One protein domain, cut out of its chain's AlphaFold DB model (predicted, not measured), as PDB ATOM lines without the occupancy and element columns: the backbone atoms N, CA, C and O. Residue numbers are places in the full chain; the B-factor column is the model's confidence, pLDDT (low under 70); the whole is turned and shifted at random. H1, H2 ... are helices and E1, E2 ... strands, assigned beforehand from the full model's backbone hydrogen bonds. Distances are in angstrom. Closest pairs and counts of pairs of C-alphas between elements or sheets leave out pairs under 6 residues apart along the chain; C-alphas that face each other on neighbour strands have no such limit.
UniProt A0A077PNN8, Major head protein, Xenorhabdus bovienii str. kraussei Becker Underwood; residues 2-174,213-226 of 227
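Overview. This is residues 2 to 174 and 213 to 226 of the 227 residues of the protein "Major head protein" of Xenorhabdus bovienii str. kraussei Becker Underwood (UniProt A0A077PNN8). A strongly twisted sheet of six strands makes the core, with H2 and H3 over one of its faces. Toward one end of the long axis H1 sits among three small two-stranded sheets, E1 with E2, E7 with E8 and E10 with E11; H4 and residues 107 to 115 lie toward the other end. The printed part has 187 residues with four named helices and twelve named strands, in the order H1 E1 E2 E3 H2 E4 H3 H4 E5 E6 E7 E8 E9 E10 E11 E12, class mixed. The large sheet, also mixed, runs E3 E12 E9 E4 E6 E5. The whole is compact, with a radius of gyration of the C-alphas of 17.3 A, yet elongated, spanning 59 by 37 by 33 A.

Arrangement. H1, residues 2 to 16, only grazes the large sheet, with residues 11 to 16. E1, residues 18 to 23, and E2, residues 26 to 32, form an antiparallel hairpin, N 21 to O 29 being 2.8 A; the closest C-alphas of H1 and E1 are those of Ala 13 and Ile 19, 5.7 A apart. E3, residues 40 to 42, is an edge strand, parallel to E12, residues 222 to 225, with N 41 to O 223 2.8 A. H2, residues 61 to 77, has a height over the sheet of 8.5 A. E3, H2 and E4, residues 83 to 86, make a split strand-helix-strand unit, two same-way strands with others between them, its crossover right-handed. H3, residues 88 to 94, is on the same face as H2, giving two layers, helices on one face of a sheet; they only just touch, with 3 pairs of C-alphas within 8 A, closest Pro 62 and Phe 94 at 5.8 A. H4, residues 98 to 106, only grazes the sheet, with residues 100 to 104. E5, residues 127 to 133, and E6, residues 136 to 141, form a hairpin, N 130 to O 138 being 2.8 A. E6 runs on into E7, residues 144 to 146, which forms a hairpin with E8, residues 153 to 155. E9, residues 161 to 165, is antiparallel to E4 and E12, with N 85 to O 163 and N 162 to O 224 both 2.8 A. E10, residues 171 to 174, is antiparallel to E11, residues 213 to 215; the C-alphas of Ala 10 and Val 213, the closest of H1 and E11, are 5.7 A apart. Every O i to N i+4 pair is within hydrogen-bond range in H1, H2 and H3, and 4 of 5 in H4.

Along the chain. H1 begins at C-alpha 2 (135.840, 438.211, 420.371) and is 20.7 A long. H2 is 24.2 A, E2 17.5 A and E5 16.7 A. E12 ends at C-alpha 225 (162.930, 441.306, 423.249).

Size, cuts and confidence. The C-alphas farthest apart, of Gly 25 and Leu 110, are 60.5 A apart. Residues 175 to 212 are not printed, and C-alphas 174 and 213 are 6.1 A apart across this cut. The links E3 to H2 and H4 to E5 are long. Residues 24 to 25 and 106 to 114 have pLDDT under 70.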
ATOM      1  N   ILE A   2     135.212 438.993 421.463       86.31
ATOM      2  CA  ILE A   2     135.840 438.211 420.371       86.31
ATOM      3  C   ILE A   2     136.964 438.967 419.642       86.31
ATOM      4  O   ILE A   2     138.059 438.433 419.524       86.31
ATOM      5  N   ASN A   3     136.753 440.228 419.239       89.94
ATOM      6  CA  ASN A   3     137.808 441.030 418.594       89.94
ATOM      7  C   ASN A   3     139.076 441.167 419.446       89.94
ATOM      8  O   ASN A   3     140.177 441.121 418.917       89.94
ATOM      9  N   ARG A   4     138.929 441.280 420.771       88.62
ATOM     10  CA  ARG A   4     140.071 441.344 421.690       88.62
ATOM     11  C   ARG A   4     140.813 440.009 421.760       88.62
ATOM     12  O   ARG A   4     142.032 440.000 421.855       88.62
ATOM     13  N   ARG A   5     140.090 438.886 421.671       88.94
ATOM     14  CA  ARG A   5     140.696 437.550 421.595       88.94
ATOM     15  C   ARG A   5     141.418 437.329 420.265       88.94
ATOM     16  O   ARG A   5     142.510 436.779 420.284       88.94
ATOM     17  N   LEU A   6     140.841 437.776 419.147       91.69
ATOM     18  CA  LEU A   6     141.498 437.766 417.834       91.69
ATOM     19  C   LEU A   6     142.794 438.580 417.855       91.69
ATOM     20  O   LEU A   6     143.814 438.110 417.366       91.69
ATOM     21  N   GLU A   7     142.760 439.761 418.467       91.31
ATOM     22  CA  GLU A   7     143.937 440.615 418.626       91.31
ATOM     23  C   GLU A   7     145.026 439.936 419.460       91.31
ATOM     24  O   GLU A   7     146.175 439.850 419.040       91.31
ATOM     25  N   TRP A   8     144.654 439.365 420.608       91.00
ATOM     26  CA  TRP A   8     145.581 438.605 421.443       91.00
ATOM     27  C   TRP A   8     146.175 437.396 420.705       91.00
ATOM     28  O   TRP A   8     147.371 437.138 420.806       91.00
ATOM     29  N   MET A   9     145.369 436.671 419.921       92.12
ATOM     30  CA  MET A   9     145.846 435.558 419.092       92.12
ATOM     31  C   MET A   9     146.848 436.028 418.033       92.12
ATOM     32  O   MET A   9     147.882 435.388 417.856       92.12
ATOM     33  N   ALA A  10     146.567 437.146 417.357       92.44
ATOM     34  CA  ALA A  10     147.473 437.734 416.375       92.44
ATOM     35  C   ALA A  10     148.797 438.161 417.025       92.44
ATOM     36  O   ALA A  10     149.867 437.794 416.543       92.44
ATOM     37  N   ALA A  11     148.728 438.856 418.162       92.31
ATOM     38  CA  ALA A  11     149.898 439.277 418.924       92.31
ATOM     39  C   ALA A  11     150.724 438.084 419.425       92.31
ATOM     40  O   ALA A  11     151.939 438.082 419.270       92.31
ATOM     41  N   SER A  12     150.085 437.032 419.951       91.56
ATOM     42  CA  SER A  12     150.768 435.803 420.378       91.56
ATOM     43  C   SER A  12     151.478 435.114 419.212       91.56
ATOM     44  O   SER A  12     152.633 434.699 419.358       91.56
ATOM     45  N   ALA A  13     150.821 435.022 418.051       92.75
ATOM     46  CA  ALA A  13     151.403 434.434 416.848       92.75
ATOM     47  C   ALA A  13     152.614 435.234 416.349       92.75
ATOM     48  O   ALA A  13     153.638 434.643 416.017       92.75
ATOM     49  N   LEU A  14     152.529 436.567 416.351       92.81
ATOM     50  CA  LEU A  14     153.635 437.447 415.966       92.81
ATOM     51  C   LEU A  14     154.764 437.468 416.999       92.81
ATOM     52  O   LEU A  14     155.928 437.546 416.623       92.81
ATOM     53  N   ALA A  15     154.457 437.381 418.292       91.38
ATOM     54  CA  ALA A  15     155.459 437.453 419.349       91.38
ATOM     55  C   ALA A  15     156.212 436.128 419.515       91.38
ATOM     56  O   ALA A  15     157.437 436.102 419.562       91.38
ATOM     57  N   SER A  16     155.494 435.005 419.548       88.94
ATOM     58  CA  SER A  16     156.071 433.693 419.878       88.94
ATOM     59  C   SER A  16     156.123 432.705 418.711       88.94
ATOM     60  O   SER A  16     156.762 431.666 418.830       88.94
ATOM     61  N   GLY A  17     155.443 432.978 417.592       89.06
ATOM     62  CA  GLY A  17     155.223 431.975 416.542       89.06
ATOM     63  C   GLY A  17     154.227 430.881 416.948       89.06
ATOM     64  O   GLY A  17     154.049 429.905 416.217       89.06
ATOM     65  N   THR A  18     153.576 431.028 418.106       91.38
ATOM     66  CA  THR A  18     152.643 430.048 418.663       91.38
ATOM     67  C   THR A  18     151.386 430.714 419.221       91.38
ATOM     68  O   THR A  18     151.380 431.891 419.590       91.38
ATOM     69  N   ILE A  19     150.297 429.952 419.302       90.94
ATOM     70  CA  ILE A  19     149.082 430.341 420.022       90.94
ATOM     71  C   ILE A  19     148.729 429.221 420.988       90.94
ATOM     72  O   ILE A  19     148.539 428.075 420.581       90.94
ATOM     73  N   THR A  20     148.575 429.563 422.265       88.81
ATOM     74  CA  THR A  20     148.025 428.639 423.259       88.81
ATOM     75  C   THR A  20     146.511 428.811 423.317       88.81
ATOM     76  O   THR A  20     145.999 429.856 423.721       88.81
ATOM     77  N   VAL A  21     145.777 427.793 422.878       84.75
ATOM     78  CA  VAL A  21     144.317 427.763 422.909       84.75
ATOM     79  C   VAL A  21     143.876 427.024 424.165       84.75
ATOM     80  O   VAL A  21     144.065 425.818 424.279       84.75
ATOM     81  N   ALA A  22     143.277 427.767 425.091       82.00
ATOM     82  CA  ALA A  22     142.635 427.254 426.295       82.00
ATOM     83  C   ALA A  22     141.196 427.782 426.386       82.00
ATOM     84  O   ALA A  22     140.923 428.916 425.958       82.00
ATOM     85  N   GLY A  23     140.299 426.968 426.945       73.62
ATOM     86  CA  GLY A  23     138.891 427.289 427.155       73.62
ATOM     87  C   GLY A  23     138.226 426.309 428.120       73.62
ATOM     88  O   GLY A  23     138.748 425.225 428.368       73.62
ATOM     89  N   ASP A  24     137.080 426.702 428.671       69.06
ATOM     90  CA  ASP A  24     136.301 425.837 429.555       69.06
ATOM     91  C   ASP A  24     135.806 424.595 428.794       69.06
ATOM     92  O   ASP A  24     135.308 424.703 427.671       69.06
ATOM     93  N   GLY A  25     136.023 423.409 429.365       68.75
ATOM     94  CA  GLY A  25     135.761 422.129 428.698       68.75
ATOM     95  C   GLY A  25     136.654 421.815 427.485       68.75
ATOM     96  O   GLY A  25     136.370 420.856 426.769       68.75
ATOM     97  N   TYR A  26     137.727 422.581 427.241       76.75
ATOM     98  CA  TYR A  26     138.680 422.349 426.150       76.75
ATOM     99  C   TYR A  26     140.097 422.130 426.687       76.75
ATOM    100  O   TYR A  26     140.638 422.951 427.428       76.75
ATOM    101  N   GLU A  27     140.728 421.027 426.282       81.44
ATOM    102  CA  GLU A  27     142.121 420.742 426.632       81.44
ATOM    103  C   GLU A  27     143.046 421.830 426.075       81.44
ATOM    104  O   GLU A  27     142.969 422.183 424.899       81.44
ATOM    105  N   THR A  28     143.942 422.360 426.911       85.81
ATOM    106  CA  THR A  28     144.876 423.402 426.471       85.81
ATOM    107  C   THR A  28     145.818 422.847 425.407       85.81
ATOM    108  O   THR A  28     146.558 421.899 425.661       85.81
ATOM    109  N   LYS A  29     145.818 423.458 424.219       88.12
ATOM    110  CA  LYS A  29     146.674 423.052 423.097       88.12
ATOM    111  C   LYS A  29     147.520 424.207 422.602       88.12
ATOM    112  O   LYS A  29     147.042 425.330 422.463       88.12
ATOM    113  N   VAL A  30     148.779 423.909 422.293       91.62
ATOM    114  CA  VAL A  30     149.706 424.858 421.675       91.62
ATOM    115  C   VAL A  30     149.715 424.615 420.173       91.62
ATOM    116  O   VAL A  30     150.119 423.553 419.704       91.62
ATOM    117  N   VAL A  31     149.270 425.611 419.417       91.44
ATOM    118  CA  VAL A  31     149.397 425.647 417.962       91.44
ATOM    119  C   VAL A  31     150.724 426.320 417.645       91.44
ATOM    120  O   VAL A  31     150.873 427.520 417.864       91.44
ATOM    121  N   ASN A  32     151.697 425.549 417.166       92.94
ATOM    122  CA  ASN A  32     152.985 426.068 416.717       92.94
ATOM    123  C   ASN A  32     152.980 426.194 415.191       92.94
ATOM    124  O   ASN A  32     152.780 425.201 414.494       92.94
ATOM    125  N   PHE A  33     153.203 427.404 414.679       92.12
ATOM    126  CA  PHE A  33     153.219 427.673 413.239       92.12
ATOM    127  C   PHE A  33     154.568 427.366 412.574       92.12
ATOM    128  O   PHE A  33     154.682 427.471 411.358       92.12
ATOM    129  N   GLY A  34     155.582 426.976 413.349       92.06
ATOM    130  CA  GLY A  34     156.884 426.566 412.830       92.06
ATOM    131  C   GLY A  34     157.787 427.737 412.451       92.06
ATOM    132  O   GLY A  34     158.535 427.634 411.480       92.06
ATOM    133  N   ARG A  35     157.725 428.854 413.192       93.81
ATOM    134  CA  ARG A  35     158.650 429.974 412.975       93.81
ATOM    135  C   ARG A  35     160.092 429.543 413.231       93.81
ATOM    136  O   ARG A  35     160.374 428.902 414.242       93.81
ATOM    137  N   SER A  36     161.004 429.952 412.351       92.44
ATOM    138  CA  SER A  36     162.442 429.773 412.549       92.44
ATOM    139  C   SER A  36     162.890 430.394 413.878       92.44
ATOM    140  O   SER A  36     162.511 431.521 414.214       92.44
ATOM    141  N   ALA A  37     163.718 429.667 414.631       90.38
ATOM    142  CA  ALA A  37     164.253 430.138 415.907       90.38
ATOM    143  C   ALA A  37     165.086 431.423 415.744       90.38
ATOM    144  O   ALA A  37     165.057 432.284 416.619       90.38
ATOM    145  N   ASP A  38     165.724 431.613 414.582       91.38
ATOM    146  CA  ASP A  38     166.527 432.800 414.249       91.38
ATOM    147  C   ASP A  38     165.715 434.109 414.221       91.38
ATOM    148  O   ASP A  38     166.291 435.203 414.259       91.38
ATOM    149  N   LEU A  39     164.384 433.996 414.145       92.38
ATOM    150  CA  LEU A  39     163.420 435.099 414.086       92.38
ATOM    151  C   LEU A  39     162.728 435.357 415.435       92.38
ATOM    152  O   LEU A  39     161.797 436.159 415.521       92.38
ATOM    153  N   THR A  40     163.157 434.669 416.495       93.81
ATOM    154  CA  THR A  40     162.737 434.940 417.876       93.81
ATOM    155  C   THR A  40     163.969 435.344 418.674       93.81
ATOM    156  O   THR A  40     164.719 434.503 419.162       93.81
ATOM    157  N   VAL A  41     164.212 436.648 418.765       94.06
ATOM    158  CA  VAL A  41     165.426 437.218 419.354       94.06
ATOM    159  C   VAL A  41     165.160 437.629 420.799       94.06
ATOM    160  O   VAL A  41     164.119 438.191 421.131       94.06
ATOM    161  N   THR A  42     166.107 437.364 421.690       93.75
ATOM    162  CA  THR A  42     166.094 437.889 423.060       93.75
ATOM    163  C   THR A  42     167.475 438.440 423.366       93.75
ATOM    164  O   THR A  42     168.433 437.676 423.469       93.75
ATOM    165  N   LEU A  43     167.579 439.765 423.463       91.94
ATOM    166  CA  LEU A  43     168.821 440.444 423.811       91.94
ATOM    167  C   LEU A  43     169.073 440.311 425.314       91.94
ATOM    168  O   LEU A  43     168.153 440.351 426.137       91.94
ATOM    169  N   SER A  44     170.336 440.135 425.686       90.19
ATOM    170  CA  SER A  44     170.734 439.920 427.075       90.19
ATOM    171  C   SER A  44     172.040 440.642 427.387       90.19
ATOM    172  O   SER A  44     172.810 440.965 426.488       90.19
ATOM    173  N   GLY A  45     172.285 440.928 428.668       88.94
ATOM    174  CA  GLY A  45     173.512 441.602 429.094       88.94
ATOM    175  C   GLY A  45     173.714 442.958 428.409       88.94
ATOM    176  O   GLY A  45     172.825 443.806 428.439       88.94
ATOM    177  N   SER A  46     174.893 443.147 427.810       85.50
ATOM    178  CA  SER A  46     175.289 444.365 427.092       85.50
ATOM    179  C   SER A  46     174.607 444.554 425.741       85.50
ATOM    180  O   SER A  46     174.672 445.654 425.204       85.50
ATOM    181  N   ASP A  47     173.966 443.514 425.202       88.44
ATOM    182  CA  ASP A  47     173.328 443.570 423.883       88.44
ATOM    183  C   ASP A  47     171.949 444.238 423.949       88.44
ATOM    184  O   ASP A  47     171.379 444.606 422.926       88.44
ATOM    185  N   LYS A  48     171.389 444.403 425.156       92.06
ATOM    186  CA  LYS A  48     170.124 445.111 425.358       92.06
ATOM    187  C   LYS A  48     170.242 446.563 424.918       92.06
ATOM    188  O   LYS A  48     171.247 447.230 425.161       92.06
ATOM    189  N   TRP A  49     169.166 447.079 424.339       92.50
ATOM    190  CA  TRP A  49     169.116 448.475 423.942       92.50
ATOM    191  C   TRP A  49     169.197 449.370 425.181       92.50
ATOM    192  O   TRP A  49     168.444 449.174 426.142       92.50
ATOM    193  N   PRO A  50     170.100 450.364 425.189       87.88
ATOM    194  CA  PRO A  50     170.301 451.192 426.361       87.88
ATOM    195  C   PRO A  50     169.060 452.047 426.622       87.88
ATOM    196  O   PRO A  50     168.582 452.778 425.758       87.88
ATOM    197  N   THR A  51     168.564 452.005 427.856       86.44
ATOM    198  CA  THR A  51     167.470 452.872 428.330       86.44
ATOM    199  C   THR A  51     167.960 454.250 428.772       86.44
ATOM    200  O   THR A  51     167.165 455.144 429.069       86.44
ATOM    201  N   LYS A  52     169.282 454.436 428.809       84.38
ATOM    202  CA  LYS A  52     169.957 455.697 429.081       84.38
ATOM    203  C   LYS A  52     171.275 455.729 428.317       84.38
ATOM    204  O   LYS A  52     172.037 454.769 428.362       84.38
ATOM    205  N   VAL A  53     171.549 456.851 427.662       82.75
ATOM    206  CA  VAL A  53     172.819 457.117 426.977       82.75
ATOM    207  C   VAL A  53     173.408 458.388 427.580       82.75
ATOM    208  O   VAL A  53     172.706 459.393 427.711       82.75
ATOM    209  N   ASP A  54     174.672 458.334 427.999       82.56
ATOM    210  CA  ASP A  54     175.354 459.500 428.560       82.56
ATOM    211  C   ASP A  54     175.529 460.596 427.502       82.56
ATOM    212  O   ASP A  54     175.745 460.327 426.317       82.56
ATOM    213  N   ALA A  55     175.458 461.856 427.936       74.69
ATOM    214  CA  ALA A  55     175.592 462.996 427.039       74.69
ATOM    215  C   ALA A  55     176.927 462.942 426.272       74.69
ATOM    216  O   ALA A  55     178.000 462.835 426.866       74.69
ATOM    217  N   GLY A  56     176.854 463.020 424.940       74.50
ATOM    218  CA  GLY A  56     178.022 462.966 424.055       74.50
ATOM    219  C   GLY A  56     178.521 461.558 423.718       74.50
ATOM    220  O   GLY A  56     179.521 461.436 423.011       74.50
ATOM    221  N   LYS A  57     177.857 460.492 424.185       83.75
ATOM    222  CA  LYS A  57     178.138 459.120 423.745       83.75
ATOM    223  C   LYS A  57     177.290 458.743 422.533       83.75
ATOM    224  O   LYS A  57     176.121 459.103 422.437       83.75
ATOM    225  N   THR A  58     177.902 457.994 421.624       85.25
ATOM    226  CA  THR A  58     177.241 457.424 420.450       85.25
ATOM    227  C   THR A  58     176.571 456.106 420.825       85.25
ATOM    228  O   THR A  58     177.173 455.274 421.502       85.25
ATOM    229  N   ASN A  59     175.337 455.917 420.369       88.44
ATOM    230  CA  ASN A  59     174.595 454.665 420.465       88.44
ATOM    231  C   ASN A  59     173.988 454.373 419.094       88.44
ATOM    232  O   ASN A  59     173.231 455.198 418.590       88.44
ATOM    233  N   THR A  60     174.338 453.237 418.501       88.88
ATOM    234  CA  THR A  60     173.847 452.801 417.182       88.88
ATOM    235  C   THR A  60     173.298 451.375 417.214       88.88
ATOM    236  O   THR A  60     173.071 450.778 416.161       88.88
ATOM    237  N   GLN A  61     173.169 450.794 418.413       90.31
ATOM    238  CA  GLN A  61     172.799 449.392 418.594       90.31
ATOM    239  C   GLN A  61     171.402 449.102 418.013       90.31
ATOM    240  O   GLN A  61     171.303 448.192 417.190       90.31
ATOM    241  N   PRO A  62     170.347 449.893 418.318       92.06
ATOM    242  CA  PRO A  62     169.028 449.661 417.733       92.06
ATOM    243  C   PRO A  62     169.007 449.659 416.202       92.06
ATOM    244  O   PRO A  62     168.394 448.779 415.596       92.06
ATOM    245  N   THR A  63     169.686 450.613 415.564       90.81
ATOM    246  CA  THR A  63     169.749 450.685 414.099       90.81
ATOM    247  C   THR A  63     170.461 449.481 413.483       90.81
ATOM    248  O   THR A  63     169.953 448.915 412.516       90.81
ATOM    249  N   GLN A  64     171.588 449.052 414.058       92.75
ATOM    250  CA  GLN A  64     172.329 447.876 413.581       92.75
ATOM    251  C   GLN A  64     171.529 446.581 413.749       92.75
ATOM    252  O   GLN A  64     171.515 445.737 412.851       92.75
ATOM    253  N   ASP A  65     170.826 446.439 414.871       94.19
ATOM    254  CA  ASP A  65     169.988 445.275 415.143       94.19
ATOM    255  C   ASP A  65     168.825 445.169 414.156       94.19
ATOM    256  O   ASP A  65     168.600 444.102 413.586       94.19
ATOM    257  N   ILE A  66     168.122 446.274 413.893       94.00
ATOM    258  CA  ILE A  66     167.013 446.303 412.929       94.00
ATOM    259  C   ILE A  66     167.494 445.924 411.521       94.00
ATOM    260  O   ILE A  66     166.824 445.157 410.828       94.00
ATOM    261  N   GLU A  67     168.660 446.407 411.095       93.19
ATOM    262  CA  GLU A  67     169.231 446.032 409.800       93.19
ATOM    263  C   GLU A  67     169.616 444.544 409.749       93.19
ATOM    264  O   GLU A  67     169.297 443.842 408.789       93.19
ATOM    265  N   ALA A  68     170.228 444.014 410.810       94.56
ATOM    266  CA  ALA A  68     170.556 442.594 410.887       94.56
ATOM    267  C   ALA A  68     169.296 441.711 410.882       94.56
ATOM    268  O   ALA A  68     169.267 440.652 410.251       94.56
ATOM    269  N   TRP A  69     168.240 442.124 411.581       94.69
ATOM    270  CA  TRP A  69     166.972 441.398 411.662       94.69
ATOM    271  C   TRP A  69     166.216 441.398 410.335       94.69
ATOM    272  O   TRP A  69     165.696 440.352 409.941       94.69
ATOM    273  N   SER A  70     166.222 442.509 409.597       92.69
ATOM    274  CA  SER A  70     165.585 442.573 408.277       92.69
ATOM    275  C   SER A  70     166.259 441.629 407.277       92.69
ATOM    276  O   SER A  70     165.582 440.888 406.560       92.69
ATOM    277  N   GLN A  71     167.593 441.540 407.312       93.56
ATOM    278  CA  GLN A  71     168.356 440.583 406.509       93.56
ATOM    279  C   GLN A  71     168.061 439.126 406.898       93.56
ATOM    280  O   GLN A  71     168.003 438.254 406.027       93.56
ATOM    281  N   ARG A  72     167.834 438.832 408.188       94.44
ATOM    282  CA  ARG A  72     167.431 437.484 408.640       94.44
ATOM    283  C   ARG A  72     166.065 437.087 408.095       94.44
ATOM    284  O   ARG A  72     165.918 435.942 407.662       94.44
ATOM    285  N   ILE A  73     165.095 438.003 408.099       92.94
ATOM    286  CA  ILE A  73     163.768 437.759 407.517       92.94
ATOM    287  C   ILE A  73     163.897 437.486 406.021       92.94
ATOM    288  O   ILE A  73     163.403 436.459 405.550       92.94
ATOM    289  N   LEU A  74     164.641 438.329 405.300       93.19
ATOM    290  CA  LEU A  74     164.879 438.155 403.868       93.19
ATOM    291  C   LEU A  74     165.522 436.794 403.564       93.19
ATOM    292  O   LEU A  74     165.071 436.081 402.671       93.19
ATOM    293  N   LYS A  75     166.525 436.382 404.348       92.81
ATOM    294  CA  LYS A  75     167.196 435.083 404.190       92.81
ATOM    295  C   LYS A  75     166.273 433.889 404.459       92.81
ATOM    296  O   LYS A  75     166.371 432.886 403.759       92.81
ATOM    297  N   ASN A  76     165.419 433.962 405.482       90.31
ATOM    298  CA  ASN A  76     164.567 432.838 405.897       90.31
ATOM    299  C   ASN A  76     163.268 432.720 405.087       90.31
ATOM    300  O   ASN A  76     162.713 431.627 404.989       90.31
ATOM    301  N   SER A  77     162.750 433.829 404.557       88.19
ATOM    302  CA  SER A  77     161.410 433.880 403.958       88.19
ATOM    303  C   SER A  77     161.370 434.431 402.534       88.19
ATOM    304  O   SER A  77     160.362 434.232 401.852       88.19
ATOM    305  N   GLY A  78     162.416 435.133 402.086       89.31
ATOM    306  CA  GLY A  78     162.414 435.903 400.840       89.31
ATOM    307  C   GLY A  78     161.510 437.142 400.866       89.31
ATOM    308  O   GLY A  78     161.385 437.801 399.840       89.31
ATOM    309  N   ALA A  79     160.865 437.445 401.998       90.19
ATOM    310  CA  ALA A  79     160.002 438.609 402.163       90.19
ATOM    311  C   ALA A  79     160.794 439.835 402.633       90.19
ATOM    312  O   ALA A  79     161.857 439.717 403.251       90.19
ATOM    313  N   VAL A  80     160.243 441.015 402.358       91.19
ATOM    314  CA  VAL A  80     160.801 442.299 402.782       91.19
ATOM    315  C   VAL A  80     159.887 442.892 403.857       91.19
ATOM    316  O   VAL A  80     158.749 443.240 403.546       91.19
ATOM    317  N   PRO A  81     160.350 443.013 405.112       92.31
ATOM    318  CA  PRO A  81     159.560 443.638 406.164       92.31
ATOM    319  C   PRO A  81     159.449 445.153 405.941       92.31
ATOM    320  O   PRO A  81     160.436 445.807 405.594       92.31
ATOM    321  N   THR A  82     158.263 445.704 406.182       93.94
ATOM    322  CA  THR A  82     157.924 447.124 405.976       93.94
ATOM    323  C   THR A  82     157.491 447.828 407.252       93.94
ATOM    324  O   THR A  82     157.491 449.049 407.299       93.94
ATOM    325  N   ASP A  83     157.149 447.089 408.302       95.06
ATOM    326  CA  ASP A  83     156.563 447.641 409.517       95.06
ATOM    327  C   ASP A  83     157.358 447.224 410.750       95.06
ATOM    328  O   ASP A  83     157.725 446.055 410.919       95.06
ATOM    329  N   LEU A  84     157.581 448.192 411.640       95.75
ATOM    330  CA  LEU A  84     158.148 447.987 412.967       95.75
ATOM    331  C   LEU A  84     157.150 448.420 414.033       95.75
ATOM    332  O   LEU A  84     156.770 449.588 414.114       95.75
ATOM    333  N   VAL A  85     156.765 447.483 414.891       95.31
ATOM    334  CA  VAL A  85     155.853 447.716 416.010       95.31
ATOM    335  C   VAL A  85     156.628 447.630 417.318       95.31
ATOM    336  O   VAL A  85     157.159 446.581 417.680       95.31
ATOM    337  N   PHE A  86     156.671 448.740 418.043       94.81
ATOM    338  CA  PHE A  86     157.356 448.893 419.318       94.81
ATOM    339  C   PHE A  86     156.358 448.910 420.478       94.81
ATOM    340  O   PHE A  86     155.250 449.435 420.364       94.81
ATOM    341  N   THR A  87     156.798 448.420 421.630       93.75
ATOM    342  CA  THR A  87     156.187 448.740 422.928       93.75
ATOM    343  C   THR A  87     156.794 450.030 423.481       93.75
ATOM    344  O   THR A  87     157.787 450.542 422.958       93.75
ATOM    345  N   THR A  88     156.221 450.598 424.544       90.62
ATOM    346  CA  THR A  88     156.694 451.879 425.106       90.62
ATOM    347  C   THR A  88     158.176 451.840 425.469       90.62
ATOM    348  O   THR A  88     158.914 452.774 425.149       90.62
ATOM    349  N   GLN A  89     158.629 450.771 426.132       91.50
ATOM    350  CA  GLN A  89     160.027 450.663 426.554       91.50
ATOM    351  C   GLN A  89     160.989 450.525 425.373       91.50
ATOM    352  O   GLN A  89     162.001 451.227 425.340       91.50
ATOM    353  N   SER A  90     160.663 449.691 424.381       93.00
ATOM    354  CA  SER A  90     161.516 449.528 423.201       93.00
ATOM    355  C   SER A  90     161.537 450.785 422.330       93.00
ATOM    356  O   SER A  90     162.598 451.159 421.836       93.00
ATOM    357  N   TRP A  91     160.420 451.513 422.228       92.81
ATOM    358  CA  TRP A  91     160.361 452.821 421.566       92.81
ATOM    359  C   TRP A  91     161.254 453.863 422.246       92.81
ATOM    360  O   TRP A  91     161.973 454.611 421.584       92.81
ATOM    361  N   ASN A  92     161.221 453.918 423.579       90.94
ATOM    362  CA  ASN A  92     162.056 454.846 424.334       90.94
ATOM    363  C   ASN A  92     163.544 454.533 424.161       90.94
ATOM    364  O   ASN A  92     164.324 455.464 423.997       90.94
ATOM    365  N   ALA A  93     163.927 453.253 424.137       91.69
ATOM    366  CA  ALA A  93     165.304 452.847 423.871       91.69
ATOM    367  C   ALA A  93     165.726 453.143 422.416       91.69
ATOM    368  O   ALA A  93     166.806 453.684 422.189       91.69
ATOM    369  N   PHE A  94     164.852 452.893 421.435       91.44
ATOM    370  CA  PHE A  94     165.100 453.205 420.019       91.44
ATOM    371  C   PHE A  94     165.333 454.703 419.779       91.44
ATOM    372  O   PHE A  94     166.246 455.094 419.059       91.44
ATOM    373  N   ARG A  95     164.559 455.569 420.443       89.25
ATOM    374  CA  ARG A  95     164.726 457.031 420.359       89.25
ATOM    375  C   ARG A  95     166.059 457.544 420.899       89.25
ATOM    376  O   ARG A  95     166.396 458.688 420.620       89.25
ATOM    377  N   LEU A  96     166.776 456.746 421.689       88.00
ATOM    378  CA  LEU A  96     168.108 457.081 422.195       88.00
ATOM    379  C   LEU A  96     169.222 456.667 421.228       88.00
ATOM    380  O   LEU A  96     170.396 456.901 421.517       88.00
ATOM    381  N   ASP A  97     168.892 456.044 420.095       88.25
ATOM    382  CA  ASP A  97     169.850 455.827 419.018       88.25
ATOM    383  C   ASP A  97     170.263 457.185 418.432       88.25
ATOM    384  O   ASP A  97     169.435 458.019 418.049       88.25
ATOM    385  N   THR A  98     171.567 457.433 418.400       85.00
ATOM    386  CA  THR A  98     172.139 458.692 417.917       85.00
ATOM    387  C   THR A  98     171.926 458.893 416.423       85.00
ATOM    388  O   THR A  98     171.673 460.022 416.005       85.00
ATOM    389  N   THR A  99     171.916 457.823 415.623       82.94
ATOM    390  CA  THR A  99     171.631 457.922 414.185       82.94
ATOM    391  C   THR A  99     170.194 458.370 413.949       82.94
ATOM    392  O   THR A  99     169.948 459.265 413.141       82.94
ATOM    393  N   VAL A 100     169.247 457.826 414.713       81.25
ATOM    394  CA  VAL A 100     167.825 458.190 414.661       81.25
ATOM    395  C   VAL A 100     167.618 459.611 415.185       81.25
ATOM    396  O   VAL A 100     166.929 460.421 414.560       81.25
ATOM    397  N   THR A 101     168.258 459.937 416.307       80.06
ATOM    398  CA  THR A 101     168.152 461.248 416.950       80.06
ATOM    399  C   THR A 101     168.635 462.364 416.035       80.06
ATOM    400  O   THR A 101     167.945 463.373 415.872       80.06
ATOM    401  N   ASP A 102     169.809 462.206 415.432       76.62
ATOM    402  CA  ASP A 102     170.409 463.271 414.638       76.62
ATOM    403  C   ASP A 102     169.782 463.351 413.237       76.62
ATOM    404  O   ASP A 102     169.514 464.453 412.766       76.62
ATOM    405  N   SER A 103     169.449 462.221 412.598       72.62
ATOM    406  CA  SER A 103     168.895 462.233 411.232       72.62
ATOM    407  C   SER A 103     167.395 462.531 411.157       72.62
ATOM    408  O   SER A 103     166.975 463.299 410.297       72.62
ATOM    409  N   ALA A 104     166.584 461.939 412.039       72.00
ATOM    410  CA  ALA A 104     165.128 461.908 411.884       72.00
ATOM    411  C   ALA A 104     164.373 462.734 412.937       72.00
ATOM    412  O   ALA A 104     163.209 463.071 412.721       72.00
ATOM    413  N   ILE A 105     165.017 463.065 414.067       71.00
ATOM    414  CA  ILE A 105     164.391 463.812 415.172       71.00
ATOM    415  C   ILE A 105     164.866 465.273 415.230       71.00
ATOM    416  O   ILE A 105     164.032 466.176 415.276       71.00
ATOM    417  N   LYS A 106     166.181 465.534 415.251       69.12
ATOM    418  CA  LYS A 106     166.729 466.900 415.396       69.12
ATOM    419  C   LYS A 106     166.776 467.676 414.087       69.12
ATOM    420  O   LYS A 106     166.511 468.876 414.089       69.12
ATOM    421  N   PHE A 107     167.106 467.007 412.985       66.94
ATOM    422  CA  PHE A 107     167.269 467.652 411.683       66.94
ATOM    423  C   PHE A 107     166.349 467.085 410.584       66.94
ATOM    424  O   PHE A 107     166.818 466.866 409.467       66.94
ATOM    425  N   PRO A 108     165.030 466.917 410.822       62.88
ATOM    426  CA  PRO A 108     164.125 466.371 409.805       62.88
ATOM    427  C   PRO A 108     164.072 467.244 408.537       62.88
ATOM    428  O   PRO A 108     163.880 466.741 407.435       62.88
ATOM    429  N   ALA A 109     164.315 468.555 408.666       59.03
ATOM    430  CA  ALA A 109     164.349 469.499 407.547       59.03
ATOM    431  C   ALA A 109     165.555 469.321 406.602       59.03
ATOM    432  O   ALA A 109     165.508 469.800 405.470       59.03
ATOM    433  N   LEU A 110     166.625 468.638 407.035       63.19
ATOM    434  CA  LEU A 110     167.769 468.310 406.174       63.19
ATOM    435  C   LEU A 110     167.499 467.087 405.283       63.19
ATOM    436  O   LEU A 110     168.306 466.792 404.405       63.19
ATOM    437  N   ASN A 111     166.366 466.400 405.476       61.22
ATOM    438  CA  ASN A 111     165.962 465.246 404.678       61.22
ATOM    439  C   ASN A 111     164.510 465.394 404.162       61.22
ATOM    440  O   ASN A 111     163.614 464.675 404.606       61.22
ATOM    441  N   PRO A 112     164.247 466.337 403.232       57.34
ATOM    442  CA  PRO A 112     162.891 466.698 402.795       57.34
ATOM    443  C   PRO A 112     162.109 465.576 402.086       57.34
ATOM    444  O   PRO A 112     160.897 465.700 401.940       57.34
ATOM    445  N   TYR A 113     162.773 464.486 401.686       58.62
ATOM    446  CA  TYR A 113     162.160 463.292 401.083       58.62
ATOM    447  C   TYR A 113     162.452 461.998 401.866       58.62
ATOM    448  O   TYR A 113     162.266 460.911 401.326       58.62
ATOM    449  N   GLY A 114     162.961 462.091 403.102       66.44
ATOM    450  CA  GLY A 114     163.446 460.929 403.852       66.44
ATOM    451  C   GLY A 114     162.933 460.841 405.286       66.44
ATOM    452  O   GLY A 114     161.879 461.373 405.614       66.44
ATOM    453  N   ASN A 115     163.679 460.114 406.120       74.38
ATOM    454  CA  ASN A 115     163.299 459.689 407.469       74.38
ATOM    455  C   ASN A 115     162.707 460.822 408.323       74.38
ATOM    456  O   ASN A 115     163.424 461.740 408.726       74.38
ATOM    457  N   GLN A 116     161.422 460.722 408.651       80.69
ATOM    458  CA  GLN A 116     160.724 461.672 409.512       80.69
ATOM    459  C   GLN A 116     160.030 460.921 410.631       80.69
ATOM    460  O   GLN A 116     159.176 460.071 410.384       80.69
ATOM    461  N   ILE A 117     160.388 461.260 411.866       83.75
ATOM    462  CA  ILE A 117     159.854 460.620 413.063       83.75
ATOM    463  C   ILE A 117     159.262 461.684 413.979       83.75
ATOM    464  O   ILE A 117     159.876 462.712 414.252       83.75
ATOM    465  N   ASN A 118     158.077 461.408 414.512       83.88
ATOM    466  CA  ASN A 118     157.456 462.164 415.582       83.88
ATOM    467  C   ASN A 118     157.813 461.527 416.939       83.88
ATOM    468  O   ASN A 118     157.185 460.547 417.349       83.88
ATOM    469  N   PRO A 119     158.791 462.074 417.685       79.12
ATOM    470  CA  PRO A 119     159.171 461.549 418.996       79.12
ATOM    471  C   PRO A 119     158.144 461.879 420.090       79.12
ATOM    472  O   PRO A 119     158.300 461.431 421.228       79.12
ATOM    473  N   GLY A 120     157.133 462.696 419.783       79.25
ATOM    474  CA  GLY A 120     156.121 463.143 420.725       79.25
ATOM    475  C   GLY A 120     155.356 461.977 421.342       79.25
ATOM    476  O   GLY A 120     155.029 460.977 420.689       79.25
ATOM    477  N   THR A 121     155.040 462.118 422.628       79.31
ATOM    478  CA  THR A 121     154.147 461.174 423.298       79.31
ATOM    479  C   THR A 121     152.749 461.358 422.734       79.31
ATOM    480  O   THR A 121     152.223 462.466 422.684       79.31
ATOM    481  N   GLN A 122     152.156 460.256 422.300       78.56
ATOM    482  CA  GLN A 122     150.789 460.202 421.811       78.56
ATOM    483  C   GLN A 122     150.209 458.914 422.359       78.56
ATOM    484  O   GLN A 122     150.780 457.844 422.146       78.56
ATOM    485  N   VAL A 123     149.124 459.044 423.109       75.69
ATOM    486  CA  VAL A 123     148.406 457.914 423.683       75.69
ATOM    487  C   VAL A 123     147.089 457.826 422.938       75.69
ATOM    488  O   VAL A 123     146.269 458.739 422.998       75.69
ATOM    489  N   GLN A 124     146.911 456.738 422.205       79.62
ATOM    490  CA  GLN A 124     145.683 456.431 421.495       79.62
ATOM    491  C   GLN A 124     145.394 454.948 421.677       79.62
ATOM    492  O   GLN A 124     146.296 454.148 421.913       79.62
ATOM    493  N   LYS A 125     144.120 454.581 421.570       76.88
ATOM    494  CA  LYS A 125     143.730 453.180 421.517       76.88
ATOM    495  C   LYS A 125     144.270 452.541 420.232       76.88
ATOM    496  O   LYS A 125     143.950 453.020 419.146       76.88
ATOM    497  N   GLY A 126     144.996 451.434 420.370       82.38
ATOM    498  CA  GLY A 126     145.610 450.712 419.254       82.38
ATOM    499  C   GLY A 126     147.007 451.228 418.900       82.38
ATOM    500  O   GLY A 126     147.672 451.862 419.717       82.38
ATOM    501  N   ALA A 127     147.464 450.919 417.685       86.50
ATOM    502  CA  ALA A 127     148.782 451.326 417.213       86.50
ATOM    503  C   ALA A 127     148.815 452.822 416.868       86.50
ATOM    504  O   ALA A 127     147.934 453.338 416.181       86.50
ATOM    505  N   VAL A 128     149.861 453.507 417.321       91.75
ATOM    506  CA  VAL A 128     150.133 454.916 417.036       91.75
ATOM    507  C   VAL A 128     151.258 455.006 416.022       91.75
ATOM    508  O   VAL A 128     152.378 454.582 416.310       91.75
ATOM    509  N   TYR A 129     150.978 455.599 414.866       92.38
ATOM    510  CA  TYR A 129     152.000 455.869 413.862       92.38
ATOM    511  C   TYR A 129     152.995 456.915 414.371       92.38
ATOM    512  O   TYR A 129     152.602 457.979 414.857       92.38
ATOM    513  N   LYS A 130     154.288 456.620 414.254       90.75
ATOM    514  CA  LYS A 130     155.377 457.512 414.664       90.75
ATOM    515  C   LYS A 130     156.143 458.108 413.503       90.75
ATOM    516  O   LYS A 130     156.838 459.091 413.731       90.75
ATOM    517  N   GLY A 131     156.003 457.591 412.293       89.69
ATOM    518  CA  GLY A 131     156.711 458.105 411.130       89.69
ATOM    519  C   GLY A 131     157.425 457.009 410.362       89.69
ATOM    520  O   GLY A 131     157.215 455.826 410.617       89.69
ATOM    521  N   HIS A 132     158.280 457.433 409.441       89.12
ATOM    522  CA  HIS A 132     158.948 456.564 408.486       89.12
ATOM    523  C   HIS A 132     160.464 456.643 408.666       89.12
ATOM    524  O   HIS A 132     161.022 457.735 408.828       89.12
ATOM    525  N   TRP A 133     161.138 455.496 408.635       87.00
ATOM    526  CA  TRP A 133     162.590 455.401 408.756       87.00
ATOM    527  C   TRP A 133     163.155 454.269 407.890       87.00
ATOM    528  O   TRP A 133     162.906 453.088 408.120       87.00
ATOM    529  N   GLY A 134     163.958 454.639 406.893       86.31
ATOM    530  CA  GLY A 134     164.534 453.727 405.915       86.31
ATOM    531  C   GLY A 134     163.455 453.181 404.990       86.31
ATOM    532  O   GLY A 134     162.966 453.896 404.128       86.31
ATOM    533  N   GLN A 135     163.111 451.910 405.180       88.06
ATOM    534  CA  GLN A 135     161.985 451.249 404.513       88.06
ATOM    535  C   GLN A 135     160.824 450.961 405.475       88.06
ATOM    536  O   GLN A 135     159.849 450.332 405.071       88.06
ATOM    537  N   PHE A 136     160.962 451.346 406.748       92.75
ATOM    538  CA  PHE A 136     160.068 450.933 407.818       92.75
ATOM    539  C   PHE A 136     159.106 452.036 408.230       92.75
ATOM    540  O   PHE A 136     159.524 453.146 408.569       92.75
ATOM    541  N   ASP A 137     157.834 451.679 408.320       93.56
ATOM    542  CA  ASP A 137     156.837 452.437 409.057       93.56
ATOM    543  C   ASP A 137     156.913 452.072 410.543       93.56
ATOM    544  O   ASP A 137     156.908 450.901 410.937       93.56
ATOM    545  N   LEU A 138     157.047 453.094 411.386       93.81
ATOM    546  CA  LEU A 138     157.253 452.941 412.822       93.81
ATOM    547  C   LEU A 138     155.929 453.108 413.561       93.81
ATOM    548  O   LEU A 138     155.259 454.139 413.455       93.81
ATOM    549  N   TRP A 139     155.598 452.129 414.394       94.81
ATOM    550  CA  TRP A 139     154.357 452.075 415.154       94.81
ATOM    551  C   TRP A 139     154.640 451.831 416.628       94.81
ATOM    552  O   TRP A 139     155.498 451.031 416.982       94.81
ATOM    553  N   VAL A 140     153.885 452.472 417.512       93.56
ATOM    554  CA  VAL A 140     153.899 452.161 418.945       93.56
ATOM    555  C   VAL A 140     152.572 451.528 419.317       93.56
ATOM    556  O   VAL A 140     151.525 452.142 419.127       93.56
ATOM    557  N   TYR A 141     152.609 450.314 419.854       92.50
ATOM    558  CA  TYR A 141     151.431 449.562 420.264       92.50
ATOM    559  C   TYR A 141     151.540 449.168 421.730       92.50
ATOM    560  O   TYR A 141     152.398 448.376 422.112       92.50
ATOM    561  N   ASN A 142     150.630 449.700 422.544       85.19
ATOM    562  CA  ASN A 142     150.478 449.313 423.939       85.19
ATOM    563  C   ASN A 142     148.993 449.193 424.226       85.19
ATOM    564  O   ASN A 142     148.270 450.189 424.286       85.19
ATOM    565  N   ASP A 143     148.535 447.961 424.352       87.62
ATOM    566  CA  ASP A 143     147.157 447.671 424.689       87.62
ATOM    567  C   ASP A 143     147.129 446.519 425.689       87.62
ATOM    568  O   ASP A 143     148.054 445.705 425.749       87.62
ATOM    569  N   TRP A 144     146.070 446.465 426.488       89.31
ATOM    570  CA  TRP A 144     145.946 445.546 427.612       89.31
ATOM    571  C   TRP A 144     144.740 444.629 427.452       89.31
ATOM    572  O   TRP A 144     143.712 444.976 426.858       89.31
ATOM    573  N   PHE A 145     144.846 443.430 428.000       88.12
ATOM    574  CA  PHE A 145     143.750 442.481 428.079       88.12
ATOM    575  C   PHE A 145     143.641 441.925 429.495       88.12
ATOM    576  O   PHE A 145     144.615 441.874 430.236       88.12
ATOM    577  N   ILE A 146     142.434 441.509 429.861       87.81
ATOM    578  CA  ILE A 146     142.201 440.779 431.104       87.81
ATOM    579  C   ILE A 146     142.395 439.305 430.781       87.81
ATOM    580  O   ILE A 146     141.703 438.767 429.909       87.81
ATOM    581  N   ASP A 147     143.352 438.674 431.445       82.12
ATOM    582  CA  ASP A 147     143.604 437.252 431.274       82.12
ATOM    583  C   ASP A 147     142.452 436.454 431.907       82.12
ATOM    584  O   ASP A 147     142.142 436.642 433.086       82.12
ATOM    585  N   PRO A 148     141.773 435.580 431.144       77.62
ATOM    586  CA  PRO A 148     140.652 434.803 431.664       77.62
ATOM    587  C   PRO A 148     141.059 433.779 432.733       77.62
ATOM    588  O   PRO A 148     140.178 433.280 433.427       77.62
ATOM    589  N   VAL A 149     142.348 433.443 432.864       77.50
ATOM    590  CA  VAL A 149     142.833 432.442 433.829       77.50
ATOM    591  C   VAL A 149     142.976 433.027 435.235       77.50
ATOM    592  O   VAL A 149     142.614 432.367 436.204       77.50
ATOM    593  N   ASP A 150     143.498 434.249 435.363       82.62
ATOM    594  CA  ASP A 150     143.762 434.886 436.664       82.62
ATOM    595  C   ASP A 150     142.963 436.177 436.915       82.62
ATOM    596  O   ASP A 150     143.018 436.728 438.016       82.62
ATOM    597  N   GLY A 151     142.215 436.662 435.920       83.69
ATOM    598  CA  GLY A 151     141.415 437.882 436.002       83.69
ATOM    599  C   GLY A 151     142.238 439.169 436.082       83.69
ATOM    600  O   GLY A 151     141.676 440.221 436.393       83.69
ATOM    601  N   LYS A 152     143.552 439.120 435.830       89.31
ATOM    602  CA  LYS A 152     144.444 440.284 435.916       89.31
ATOM    603  C   LYS A 152     144.643 440.936 434.558       89.31
ATOM    604  O   LYS A 152     144.656 440.281 433.518       89.31
ATOM    605  N   GLU A 153     144.839 442.248 434.584       88.94
ATOM    606  CA  GLU A 153     145.208 443.013 433.400       88.94
ATOM    607  C   GLU A 153     146.679 442.762 433.042       88.94
ATOM    608  O   GLU A 153     147.575 442.903 433.878       88.94
ATOM    609  N   LYS A 154     146.923 442.363 431.794       89.31
ATOM    610  CA  LYS A 154     148.247 442.093 431.226       89.31
ATOM    611  C   LYS A 154     148.386 442.827 429.894       89.31
ATOM    612  O   LYS A 154     147.393 442.974 429.175       89.31
ATOM    613  N   PRO A 155     149.588 443.297 429.533       89.69
ATOM    614  CA  PRO A 155     149.796 443.879 428.218       89.69
ATOM    615  C   PRO A 155     149.689 442.781 427.148       89.69
ATOM    616  O   PRO A 155     150.098 441.641 427.371       89.69
ATOM    617  N   ILE A 156     149.111 443.110 425.991       90.06
ATOM    618  CA  ILE A 156     148.966 442.179 424.860       90.06
ATOM    619  C   ILE A 156     150.340 441.767 424.320       90.06
ATOM    620  O   ILE A 156     150.554 440.596 424.014       90.06
ATOM    621  N   LEU A 157     151.267 442.722 424.238       91.06
ATOM    622  CA  LEU A 157     152.674 442.473 423.948       91.06
ATOM    623  C   LEU A 157     153.497 442.716 425.213       91.06
ATOM    624  O   LEU A 157     153.310 443.749 425.853       91.06
ATOM    625  N   PRO A 158     154.418 441.813 425.583       90.88
ATOM    626  CA  PRO A 158     155.339 442.064 426.684       90.88
ATOM    627  C   PRO A 158     156.131 443.365 426.469       90.88
ATOM    628  O   PRO A 158     156.616 443.618 425.366       90.88
ATOM    629  N   GLU A 159     156.290 444.180 427.510       90.94
ATOM    630  CA  GLU A 159     157.123 445.391 427.441       90.94
ATOM    631  C   GLU A 159     158.562 445.057 427.017       90.94
ATOM    632  O   GLU A 159     159.099 444.025 427.406       90.94
ATOM    633  N   GLY A 160     159.177 445.926 426.208       90.94
ATOM    634  CA  GLY A 160     160.503 445.687 425.624       90.94
ATOM    635  C   GLY A 160     160.468 444.889 424.317       90.94
ATOM    636  O   GLY A 160     161.513 444.641 423.723       90.94
ATOM    637  N   THR A 161     159.283 444.525 423.824       94.50
ATOM    638  CA  THR A 161     159.130 443.826 422.544       94.50
ATOM    639  C   THR A 161     159.226 444.783 421.355       94.50
ATOM    640  O   THR A 161     158.715 445.910 421.402       94.50
ATOM    641  N   VAL A 162     159.850 444.307 420.280       96.00
ATOM    642  CA  VAL A 162     159.808 444.862 418.925       96.00
ATOM    643  C   VAL A 162     159.360 443.758 417.978       96.00
ATOM    644  O   VAL A 162     159.931 442.668 417.979       96.00
ATOM    645  N   ILE A 163     158.340 444.032 417.171       95.88
ATOM    646  CA  ILE A 163     157.889 443.142 416.100       95.88
ATOM    647  C   ILE A 163     158.241 443.782 414.767       95.88
ATOM    648  O   ILE A 163     157.979 444.962 414.552       95.88
ATOM    649  N   MET A 164     158.815 442.986 413.877       95.50
ATOM    650  CA  MET A 164     159.101 443.348 412.498       95.50
ATOM    651  C   MET A 164     158.292 442.436 411.581       95.50
ATOM    652  O   MET A 164     158.357 441.215 411.724       95.50
ATOM    653  N   SER A 165     157.526 443.015 410.662       94.62
ATOM    654  CA  SER A 165     156.689 442.267 409.714       94.62
ATOM    655  C   SER A 165     156.426 443.068 408.438       94.62
ATOM    656  O   SER A 165     156.830 444.225 408.336       94.62
ATOM    657  N   GLY A 166     155.739 442.469 407.466       91.44
ATOM    658  CA  GLY A 166     155.261 443.150 406.266       91.44
ATOM    659  C   GLY A 166     153.930 442.590 405.760       91.44
ATOM    660  O   GLY A 166     153.280 441.757 406.402       91.44
ATOM    661  N   ALA A 167     153.507 443.087 404.596       89.00
ATOM    662  CA  ALA A 167     152.256 442.688 403.947       89.00
ATOM    663  C   ALA A 167     152.269 441.238 403.432       89.00
ATOM    664  O   ALA A 167     151.212 440.609 403.302       89.00
ATOM    665  N   ASP A 168     153.452 440.695 403.171       88.94
ATOM    666  CA  ASP A 168     153.640 439.345 402.653       88.94
ATOM    667  C   ASP A 168     153.278 438.276 403.711       88.94
ATOM    668  O   ASP A 168     153.093 437.107 403.360       88.94
ATOM    669  N   LEU A 169     153.104 438.659 404.993       89.81
ATOM    670  CA  LEU A 169     152.834 437.734 406.104       89.81
ATOM    671  C   LEU A 169     151.550 436.938 405.845       89.81
ATOM    672  O   LEU A 169     151.385 435.808 406.326       89.81
ATOM    673  N   MET A 170     150.634 437.544 405.077       88.81
ATOM    674  CA  MET A 170     149.386 436.944 404.609       88.81
ATOM    675  C   MET A 170     148.575 436.332 405.759       88.81
ATOM    676  O   MET A 170     148.040 435.223 405.669       88.81
ATOM    677  N   GLY A 171     148.507 437.054 406.881       88.38
ATOM    678  CA  GLY A 171     147.755 436.636 408.058       88.38
ATOM    679  C   GLY A 171     146.271 436.454 407.737       88.38
ATOM    680  O   GLY A 171     145.617 437.370 407.245       88.38
ATOM    681  N   THR A 172     145.726 435.278 408.039       91.06
ATOM    682  CA  THR A 172     144.319 434.947 407.793       91.06
ATOM    683  C   THR A 172     143.590 434.719 409.108       91.06
ATOM    684  O   THR A 172     144.069 434.016 409.998       91.06
ATOM    685  N   ARG A 173     142.394 435.298 409.232       92.19
ATOM    686  CA  ARG A 173     141.466 434.998 410.329       92.19
ATOM    687  C   ARG A 173     140.558 433.868 409.874       92.19
ATOM    688  O   ARG A 173     139.744 434.060 408.975       92.19
ATOM    689  N   MET A 174     140.712 432.700 410.479       91.25
ATOM    690  CA  MET A 174     139.873 431.542 410.208       91.25
ATOM    691  C   MET A 174     138.803 431.408 411.285       91.25
ATOM    692  O   MET A 174     139.048 431.686 412.458       91.25
ATOM    693  N   VAL A 213     143.681 432.841 414.438       93.12
ATOM    694  CA  VAL A 213     144.490 433.715 413.575       93.12
ATOM    695  C   VAL A 213     145.730 432.950 413.139       93.12
ATOM    696  O   VAL A 213     146.469 432.458 413.987       93.12
ATOM    697  N   ILE A 214     145.944 432.835 411.831       91.62
ATOM    698  CA  ILE A 214     147.033 432.046 411.256       91.62
ATOM    699  C   ILE A 214     147.946 432.965 410.439       91.62
ATOM    700  O   ILE A 214     147.478 433.554 409.462       91.62
ATOM    701  N   PRO A 215     149.236 433.091 410.793       91.81
ATOM    702  CA  PRO A 215     150.224 433.705 409.919       91.81
ATOM    703  C   PRO A 215     150.604 432.708 408.817       91.81
ATOM    704  O   PRO A 215     151.273 431.712 409.085       91.81
ATOM    705  N   SER A 216     150.178 432.956 407.577       89.19
ATOM    706  CA  SER A 216     150.440 432.022 406.469       89.19
ATOM    707  C   SER A 216     151.934 431.915 406.154       89.19
ATOM    708  O   SER A 216     152.429 430.825 405.877       89.19
ATOM    709  N   ARG A 217     152.674 433.030 406.250       91.31
ATOM    710  CA  ARG A 217     154.137 433.077 406.105       91.31
ATOM    711  C   ARG A 217     154.801 433.474 407.419       91.31
ATOM    712  O   ARG A 217     155.364 434.551 407.553       91.31
ATOM    713  N   VAL A 218     154.764 432.579 408.407       90.88
ATOM    714  CA  VAL A 218     155.247 432.860 409.774       90.88
ATOM    715  C   VAL A 218     156.693 433.394 409.851       90.88
ATOM    716  O   VAL A 218     157.007 434.169 410.749       90.88
ATOM    717  N   ASN A 219     157.563 433.026 408.901       92.06
ATOM    718  CA  ASN A 219     158.966 433.460 408.863       92.06
ATOM    719  C   ASN A 219     159.177 434.900 408.370       92.06
ATOM    720  O   ASN A 219     160.312 435.364 408.305       92.06
ATOM    721  N   GLU A 220     158.114 435.606 408.011       91.69
ATOM    722  CA  GLU A 220     158.191 437.040 407.744       91.69
ATOM    723  C   GLU A 220     158.020 437.896 408.997       91.69
ATOM    724  O   GLU A 220     158.369 439.071 409.003       91.69
ATOM    725  N   ALA A 221     157.502 437.319 410.077       93.25
ATOM    726  CA  ALA A 221     157.433 438.007 411.350       93.25
ATOM    727  C   ALA A 221     158.677 437.683 412.176       93.25
ATOM    728  O   ALA A 221     158.951 436.515 412.458       93.25
ATOM    729  N   LEU A 222     159.384 438.707 412.638       95.31
ATOM    730  CA  LEU A 222     160.417 438.590 413.662       95.31
ATOM    731  C   LEU A 222     159.941 439.281 414.932       95.31
ATOM    732  O   LEU A 222     159.356 440.360 414.884       95.31
ATOM    733  N   CYS A 223     160.218 438.663 416.072       95.56
ATOM    734  CA  CYS A 223     159.992 439.267 417.376       95.56
ATOM    735  C   CYS A 223     161.308 439.326 418.137       95.56
ATOM    736  O   CYS A 223     161.987 438.307 418.273       95.56
ATOM    737  N   ALA A 224     161.642 440.503 418.656       95.44
ATOM    738  CA  ALA A 224     162.816 440.735 419.476       95.44
ATOM    739  C   ALA A 224     162.415 441.297 420.843       95.44
ATOM    740  O   ALA A 224     161.664 442.267 420.925       95.44
ATOM    741  N   MET A 225     162.939 440.708 421.915       95.06
ATOM    742  CA  MET A 225     162.930 441.306 423.249       95.06
ATOM    743  C   MET A 225     164.227 442.095 423.429       95.06
ATOM    744  O   MET A 225     165.303 441.495 423.424       95.06
ATOM    745  N   VAL A 226     164.131 443.422 423.536       91.81
ATOM    746  CA  VAL A 226     165.290 444.325 423.397       91.81
ATOM    747  C   VAL A 226     165.682 445.055 424.682       91.81
ATOM    748  O   VAL A 226     166.772 445.620 424.732       91.81
TER     749      VAL A 226